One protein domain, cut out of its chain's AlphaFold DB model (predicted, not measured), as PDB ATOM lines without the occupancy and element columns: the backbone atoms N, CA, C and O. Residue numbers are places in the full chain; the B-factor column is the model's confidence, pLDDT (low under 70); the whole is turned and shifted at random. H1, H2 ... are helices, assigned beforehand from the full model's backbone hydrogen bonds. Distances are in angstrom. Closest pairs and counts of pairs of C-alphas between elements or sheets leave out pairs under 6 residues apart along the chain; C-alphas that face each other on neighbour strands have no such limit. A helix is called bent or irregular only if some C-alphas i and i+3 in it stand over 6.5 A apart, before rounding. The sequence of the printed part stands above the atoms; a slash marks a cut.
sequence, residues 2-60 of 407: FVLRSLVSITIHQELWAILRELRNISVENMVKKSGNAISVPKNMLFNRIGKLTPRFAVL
ATOM      1  N   PHE A   2     -13.750  12.620 -41.764       64.38
ATOM      2  CA  PHE A   2     -13.694  11.841 -40.510       64.38
ATOM      3  C   PHE A   2     -12.409  12.020 -39.685       64.38
ATOM      4  O   PHE A   2     -12.487  12.158 -38.468       64.38
ATOM      5  N   VAL A   3     -11.240  12.115 -40.328       72.50
ATOM      6  CA  VAL A   3      -9.957  12.322 -39.625       72.50
ATOM      7  C   VAL A   3      -9.915  13.674 -38.910       72.50
ATOM      8  O   VAL A   3      -9.500  13.746 -37.760       72.50
ATOM      9  N   LEU A   4     -10.440  14.732 -39.539       73.00
ATOM     10  CA  LEU A   4     -10.537  16.055 -38.914       73.00
ATOM     11  C   LEU A   4     -11.452  16.035 -37.682       73.00
ATOM     12  O   LEU A   4     -11.126  16.636 -36.665       73.00
ATOM     13  N   ARG A   5     -12.572  15.303 -37.745       72.44
ATOM     14  CA  ARG A   5     -13.484  15.138 -36.603       72.44
ATOM     15  C   ARG A   5     -12.841  14.364 -35.450       72.44
ATOM     16  O   ARG A   5     -13.015  14.746 -34.298       72.44
ATOM     17  N   SER A   6     -12.074  13.320 -35.759       77.44
ATOM     18  CA  SER A   6     -11.353  12.535 -34.753       77.44
ATOM     19  C   SER A   6     -10.244  13.352 -34.083       77.44
ATOM     20  O   SER A   6     -10.168  13.382 -32.856       77.44
ATOM     21  N   LEU A   7      -9.463  14.107 -34.861       79.00
ATOM     22  CA  LEU A   7      -8.392  14.953 -34.330       79.00
ATOM     23  C   LEU A   7      -8.938  16.039 -33.393       79.00
ATOM     24  O   LEU A   7      -8.412  16.249 -32.306       79.00
ATOM     25  N   VAL A   8     -10.044  16.678 -33.781       78.56
ATOM     26  CA  VAL A   8     -10.710  17.695 -32.959       78.56
ATOM     27  C   VAL A   8     -11.256  17.092 -31.659       78.56
ATOM     28  O   VAL A   8     -11.121  17.701 -30.599       78.56
ATOM     29  N   SER A   9     -11.817  15.881 -31.708       79.00
ATOM     30  CA  SER A   9     -12.308  15.186 -30.511       79.00
ATOM     31  C   SER A   9     -11.179  14.854 -29.527       79.00
ATOM     32  O   SER A   9     -11.333  15.085 -28.327       79.00
ATOM     33  N   ILE A  10     -10.027  14.398 -30.025       85.00
ATOM     34  CA  ILE A  10      -8.853  14.079 -29.197       85.00
ATOM     35  C   ILE A  10      -8.311  15.341 -28.515       85.00
ATOM     36  O   ILE A  10      -8.065  15.324 -27.308       85.00
ATOM     37  N   THR A  11      -8.195  16.454 -29.246       83.94
ATOM     38  CA  THR A  11      -7.725  17.730 -28.684       83.94
ATOM     39  C   THR A  11      -8.655  18.243 -27.584       83.94
ATOM     40  O   THR A  11      -8.197  18.686 -26.535       83.94
ATOM     41  N   ILE A  12      -9.973  18.129 -27.770       84.12
ATOM     42  CA  ILE A  12     -10.951  18.560 -26.760       84.12
ATOM     43  C   ILE A  12     -10.895  17.674 -25.522       84.12
ATOM     44  O   ILE A  12     -10.956  18.178 -24.403       84.12
ATOM     45  N   HIS A  13     -10.753  16.363 -25.707       83.94
ATOM     46  CA  HIS A  13     -10.625  15.437 -24.590       83.94
ATOM     47  C   HIS A  13      -9.352  15.717 -23.775       83.94
ATOM     48  O   HIS A  13      -9.379  15.675 -22.546       83.94
ATOM     49  N   GLN A  14      -8.247  16.062 -24.443       88.62
ATOM     50  CA  GLN A  14      -6.993  16.429 -23.785       88.62
ATOM     51  C   GLN A  14      -7.119  17.734 -22.982       88.62
ATOM     52  O   GLN A  14      -6.705  17.781 -21.823       88.62
ATOM     53  N   GLU A  15      -7.739  18.766 -23.558       86.94
ATOM     54  CA  GLU A  15      -8.002  20.049 -22.890       86.94
ATOM     55  C   GLU A  15      -8.929  19.883 -21.679       86.94
ATOM     56  O   GLU A  15      -8.647  20.390 -20.590       86.94
ATOM     57  N   LEU A  16     -10.011  19.112 -21.826       89.00
ATOM     58  CA  LEU A  16     -10.940  18.833 -20.732       89.00
ATOM     59  C   LEU A  16     -10.236  18.100 -19.584       89.00
ATOM     60  O   LEU A  16     -10.432  18.431 -18.414       89.00
ATOM     61  N   TRP A  17      -9.378  17.133 -19.913       91.38
ATOM     62  CA  TRP A  17      -8.620  16.384 -18.920       91.38
ATOM     63  C   TRP A  17      -7.580  17.251 -18.196       91.38
ATOM     64  O   TRP A  17      -7.412  17.121 -16.981       91.38
ATOM     65  N   ALA A  18      -6.936  18.187 -18.900       89.50
ATOM     66  CA  ALA A  18      -6.037  19.168 -18.295       89.50
ATOM     67  C   ALA A  18      -6.778  20.091 -17.312       89.50
ATOM     68  O   ALA A  18      -6.314  20.299 -16.191       89.50
ATOM     69  N   ILE A  19      -7.970  20.572 -17.678       85.94
ATOM     70  CA  ILE A  19      -8.809  21.400 -16.799       85.94
ATOM     71  C   ILE A  19      -9.254  20.609 -15.568       85.94
ATOM     72  O   ILE A  19      -9.180  21.115 -14.449       85.94
ATOM     73  N   LEU A  20      -9.682  19.358 -15.748       90.06
ATOM     74  CA  LEU A  20     -10.119  18.504 -14.645       90.06
ATOM     75  C   LEU A  20      -8.978  18.222 -13.657       90.06
ATOM     76  O   LEU A  20      -9.185  18.218 -12.441       90.06
ATOM     77  N   ARG A  21      -7.760  18.016 -14.170       90.31
ATOM     78  CA  ARG A  21      -6.547  17.867 -13.358       90.31
ATOM     79  C   ARG A  21      -6.255  19.137 -12.558       90.31
ATOM     80  O   ARG A  21      -5.980  19.045 -11.365       90.31
ATOM     81  N   GLU A  22      -6.368  20.304 -13.184       84.06
ATOM     82  CA  GLU A  22      -6.131  21.587 -12.521       84.06
ATOM     83  C   GLU A  22      -7.160  21.857 -11.412       84.06
ATOM     84  O   GLU A  22      -6.806  22.252 -10.303       84.06
ATOM     85  N   LEU A  23      -8.437  21.556 -11.671       83.75
ATOM     86  CA  LEU A  23      -9.501  21.645 -10.669       83.75
ATOM     87  C   LEU A  23      -9.258  20.699  -9.490       83.75
ATOM     88  O   LEU A  23      -9.466  21.083  -8.338       83.75
ATOM     89  N   ARG A  24      -8.772  19.481  -9.757       85.94
ATOM     90  CA  ARG A  24      -8.398  18.527  -8.707       85.94
ATOM     91  C   ARG A  24      -7.246  19.063  -7.855       85.94
ATOM     92  O   ARG A  24      -7.333  18.977  -6.633       85.94
ATOM     93  N   ASN A  25      -6.219  19.654  -8.464       81.06
ATOM     94  CA  ASN A  25      -5.104  20.262  -7.732       81.06
ATOM     95  C   ASN A  25      -5.570  21.417  -6.837       81.06
ATOM     96  O   ASN A  25      -5.235  21.439  -5.656       81.06
ATOM     97  N   ILE A  26      -6.424  22.309  -7.352       79.31
ATOM     98  CA  ILE A  26      -7.002  23.414  -6.567       79.31
ATOM     99  C   ILE A  26      -7.845  22.876  -5.402       79.31
ATOM    100  O   ILE A  26      -7.802  23.409  -4.294       79.31
ATOM    101  N   SER A  27      -8.608  21.802  -5.625       75.94
ATOM    102  CA  SER A  27      -9.398  21.174  -4.565       75.94
ATOM    103  C   SER A  27      -8.521  20.565  -3.468       75.94
ATOM    104  O   SER A  27      -8.838  20.728  -2.291       75.94
ATOM    105  N   VAL A  28      -7.426  19.889  -3.828       73.88
ATOM    106  CA  VAL A  28      -6.476  19.309  -2.863       73.88
ATOM    107  C   VAL A  28      -5.757  20.409  -2.083       73.88
ATOM    108  O   VAL A  28      -5.649  20.323  -0.863       73.88
ATOM    109  N   GLU A  29      -5.338  21.483  -2.750       67.88
ATOM    110  CA  GLU A  29      -4.671  22.612  -2.098       67.88
ATOM    111  C   GLU A  29      -5.601  23.342  -1.112       67.88
ATOM    112  O   GLU A  29      -5.189  23.709  -0.009       67.88
ATOM    113  N   ASN A  30      -6.886  23.477  -1.455       64.31
ATOM    114  CA  ASN A  30      -7.899  24.024  -0.552       64.31
ATOM    115  C   ASN A  30      -8.181  23.104   0.647       64.31
ATOM    116  O   ASN A  30      -8.420  23.599   1.749       64.31
ATOM    117  N   MET A  31      -8.124  21.779   0.471       59.62
ATOM    118  CA  MET A  31      -8.259  20.832   1.584       59.62
ATOM    119  C   MET A  31      -7.054  20.871   2.528       59.62
ATOM    120  O   MET A  31      -7.243  20.836   3.741       59.62
ATOM    121  N   VAL A  32      -5.837  21.017   1.997       62.56
ATOM    122  CA  VAL A  32      -4.611  21.161   2.801       62.56
ATOM    123  C   VAL A  32      -4.602  22.486   3.575       62.56
ATOM    124  O   VAL A  32      -4.181  22.520   4.725       62.56
ATOM    125  N   LYS A  33      -5.149  23.571   3.011       54.41
ATOM    126  CA  LYS A  33      -5.272  24.870   3.706       54.41
ATOM    127  C   LYS A  33      -6.411  24.927   4.737       54.41
ATOM    128  O   LYS A  33      -6.369  25.759   5.641       54.41
ATOM    129  N   LYS A  34      -7.394  24.013   4.695       51.41
ATOM    130  CA  LYS A  34      -8.461  23.914   5.721       51.41
ATOM    131  C   LYS A  34      -7.928  23.438   7.088       51.41
ATOM    132  O   LYS A  34      -8.655  23.544   8.071       51.41
ATOM    133  N   SER A  35      -6.663  22.999   7.193       57.28
ATOM    134  CA  SER A  35      -6.001  22.733   8.483       57.28
ATOM    135  C   SER A  35      -5.329  23.961   9.119       57.28
ATOM    136  O   SER A  35      -4.793  23.850  10.218       57.28
ATOM    137  N   GLY A  36      -5.349  25.130   8.470       56.31
ATOM    138  CA  GLY A  36      -4.748  26.346   9.013       56.31
ATOM    139  C   GLY A  36      -5.083  27.578   8.179       56.31
ATOM    140  O   GLY A  36      -4.387  27.886   7.222       56.31
ATOM    141  N   ASN A  37      -6.123  28.301   8.600       54.19
ATOM    142  CA  ASN A  37      -6.571  29.594   8.076       54.19
ATOM    143  C   ASN A  37      -7.099  29.582   6.622       54.19
ATOM    144  O   ASN A  37      -6.360  29.568   5.639       54.19
ATOM    145  N   ALA A  38      -8.428  29.622   6.493       46.50
ATOM    146  CA  ALA A  38      -9.145  29.572   5.224       46.50
ATOM    147  C   ALA A  38      -8.877  30.817   4.357       46.50
ATOM    148  O   ALA A  38      -9.506  31.859   4.527       46.50
ATOM    149  N   ILE A  39      -7.980  30.696   3.378       54.25
ATOM    150  CA  ILE A  39      -7.885  31.651   2.270       54.25
ATOM    151  C   ILE A  39      -8.909  31.212   1.224       54.25
ATOM    152  O   ILE A  39      -8.739  30.192   0.557       54.25
ATOM    153  N   SER A  40     -10.003  31.963   1.105       52.09
ATOM    154  CA  SER A  40     -10.996  31.742   0.061       52.09
ATOM    155  C   SER A  40     -10.364  32.049  -1.298       52.09
ATOM    156  O   SER A  40     -10.089  33.197  -1.645       52.09
ATOM    157  N   VAL A  41     -10.110  31.016  -2.101       56.59
ATOM    158  CA  VAL A  41      -9.822  31.240  -3.520       56.59
ATOM    159  C   VAL A  41     -11.069  31.897  -4.126       56.59
ATOM    160  O   VAL A  41     -12.176  31.370  -3.960       56.59
ATOM    161  N   PRO A  42     -10.946  33.059  -4.794       59.78
ATOM    162  CA  PRO A  42     -12.103  33.800  -5.262       59.78
ATOM    163  C   PRO A  42     -12.834  32.979  -6.322       59.78
ATOM    164  O   PRO A  42     -12.326  32.768  -7.424       59.78
ATOM    165  N   LYS A  43     -14.061  32.553  -5.993       60.31
ATOM    166  CA  LYS A  43     -14.996  31.841  -6.886       60.31
ATOM    167  C   LYS A  43     -15.071  32.493  -8.278       60.31
ATOM    168  O   LYS A  43     -15.189  31.800  -9.285       60.31
ATOM    169  N   ASN A  44     -14.881  33.810  -8.340       55.06
ATOM    170  CA  ASN A  44     -14.813  34.609  -9.561       55.06
ATOM    171  C   ASN A  44     -13.759  34.133 -10.577       55.06
ATOM    172  O   ASN A  44     -14.013  34.205 -11.777       55.06
ATOM    173  N   MET A  45     -12.601  33.617 -10.147       69.44
ATOM    174  CA  MET A  45     -11.571  33.139 -11.081       69.44
ATOM    175  C   MET A  45     -12.012  31.847 -11.786       69.44
ATOM    176  O   MET A  45     -11.786  31.684 -12.985       69.44
ATOM    177  N   LEU A  46     -12.697  30.961 -11.059       67.56
ATOM    178  CA  LEU A  46     -13.191  29.689 -11.581       67.56
ATOM    179  C   LEU A  46     -14.326  29.912 -12.590       67.56
ATOM    180  O   LEU A  46     -14.281  29.381 -13.698       67.56
ATOM    181  N   PHE A  47     -15.283  30.785 -12.253       69.25
ATOM    182  CA  PHE A  47     -16.369  31.175 -13.156       69.25
ATOM    183  C   PHE A  47     -15.863  31.862 -14.428       69.25
ATOM    184  O   PHE A  47     -16.362  31.577 -15.512       69.25
ATOM    185  N   ASN A  48     -14.836  32.711 -14.332       72.00
ATOM    186  CA  ASN A  48     -14.257  33.380 -15.500       72.00
ATOM    187  C   ASN A  48     -13.531  32.382 -16.426       72.00
ATOM    188  O   ASN A  48     -13.610  32.481 -17.651       72.00
ATOM    189  N   ARG A  49     -12.882  31.356 -15.859       68.38
ATOM    190  CA  ARG A  49     -12.247  30.284 -16.643       68.38
ATOM    191  C   ARG A  49     -13.286  29.392 -17.328       68.38
ATOM    192  O   ARG A  49     -13.143  29.129 -18.516       68.38
ATOM    193  N   ILE A  50     -14.353  29.009 -16.624       72.88
ATOM    194  CA  ILE A  50     -15.471  28.230 -17.187       72.88
ATOM    195  C   ILE A  50     -16.194  29.029 -18.283       72.88
ATOM    196  O   ILE A  50     -16.421  28.509 -19.372       72.88
ATOM    197  N   GLY A  51     -16.467  30.316 -18.050       73.19
ATOM    198  CA  GLY A  51     -17.117  31.198 -19.022       73.19
ATOM    199  C   GLY A  51     -16.331  31.380 -20.326       73.19
ATOM    200  O   GLY A  51     -16.933  31.545 -21.382       73.19
ATOM    201  N   LYS A  52     -14.993  31.276 -20.290       70.94
ATOM    202  CA  LYS A  52     -14.145  31.287 -21.498       70.94
ATOM    203  C   LYS A  52     -14.224  29.997 -22.320       70.94
ATOM    204  O   LYS A  52     -13.917  30.024 -23.511       70.94
ATOM    205  N   LEU A  53     -14.626  28.880 -21.715       61.84
ATOM    206  CA  LEU A  53     -14.767  27.598 -22.406       61.84
ATOM    207  C   LEU A  53     -16.128  27.444 -23.095       61.84
ATOM    208  O   LEU A  53     -16.188  26.868 -24.178       61.84
ATOM    209  N   THR A  54     -17.195  28.021 -22.544       62.84
ATOM    210  CA  THR A  54     -18.554  27.967 -23.115       62.84
ATOM    211  C   THR A  54     -18.643  28.358 -24.603       62.84
ATOM    212  O   THR A  54     -19.210  27.583 -25.376       62.84
ATOM    213  N   PRO A  55     -18.057  29.479 -25.078       61.12
ATOM    214  CA  PRO A  55     -18.116  29.827 -26.501       61.12
ATOM    215  C   PRO A  55     -17.303  28.875 -27.392       61.12
ATOM    216  O   PRO A  55     -17.649  28.694 -28.557       61.12
ATOM    217  N   ARG A  56     -16.259  28.217 -26.862       59.78
ATOM    218  CA  ARG A  56     -15.478  27.220 -27.616       59.78
ATOM    219  C   ARG A  56     -16.274  25.940 -27.871       59.78
ATOM    220  O   ARG A  56     -16.121  25.340 -28.930       59.78
ATOM    221  N   PHE A  57     -17.155  25.561 -26.948       58.62
ATOM    222  CA  PHE A  57     -18.062  24.427 -27.133       58.62
ATOM    223  C   PHE A  57     -19.234  24.747 -28.073       58.62
ATOM    224  O   PHE A  57     -19.647  23.880 -28.841       58.62
ATOM    225  N   ALA A  58     -19.721  25.994 -28.085       61.91
ATOM    226  CA  ALA A  58     -20.806  26.422 -28.973       61.91
ATOM    227  C   ALA A  58     -20.428  26.352 -30.468       61.91
ATOM    228  O   ALA A  58     -21.254  25.974 -31.295       61.91
ATOM    229  N   VAL A  59     -19.168  26.640 -30.814       53.59
ATOM    230  CA  VAL A  59     -18.650  26.540 -32.196       53.59
ATOM    231  C   VAL A  59     -18.583  25.090 -32.692       53.59
ATOM    232  O   VAL A  59     -18.588  24.841 -33.894       53.59
ATOM    233  N   LEU A  60     -18.561  24.118 -31.780       55.81
ATOM    234  CA  LEU A  60     -18.390  22.709 -32.116       55.81
ATOM    235  C   LEU A  60     -19.687  21.938 -32.385       55.81
ATOM    236  O   LEU A  60     -19.622  20.770 -32.758       55.81
TER     237      LEU A  60
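This is residues 2 to 60 of the 407 residues of an uncharacterized protein of Gossypium mustelinum (UniProt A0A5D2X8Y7). One long helix, H1, makes the long axis, and the chain folds back beyond its end so that a shorter helix, H2, runs beside it in a narrow, open, flat U with no tight packing between the arms. The printed part has 59 residues with two named helices, H1 then H2, and no named strand; the class is all helix. It is only just loose, close to extended, with a radius of gyration of the C-alphas of 15.6 A and spans of 52 by 18 by 7 A.

H1, residues 2 to 33, is 46.9 A long, from C-alpha 2 at (-13.694, 11.841, -40.510) to C-alpha 33 at (-5.272, 24.870, 3.706). H2, residues 43 to 58, is 23.5 A long and ends at C-alpha 58 at (-20.806, 26.422, -28.973). H2 is only just irregular: C-alphas 52 and 55 are 6.6 A apart.

H1 and H2 are near each other, with no pair of C-alphas within 8 A but 6 pairs within 10 A. Residues 2 to 7 of H1 stand free, and so do residues 31 to 37, of which 31 to 33 belong to H1. Every O i to N i+4 pair is within hydrogen-bond range in H1, and 9 of 12 in H2.

The C-alphas of Phe 2 and Gly 36, the two farthest apart, are 52.4 A apart. The printed part has no cut, and the link from H1 to H2, 9 residues, is short. The mean pLDDT of the printed part is 70.5; residue 2, residues 29 to 47, residue 49 and residues 53 to 60 are under 70.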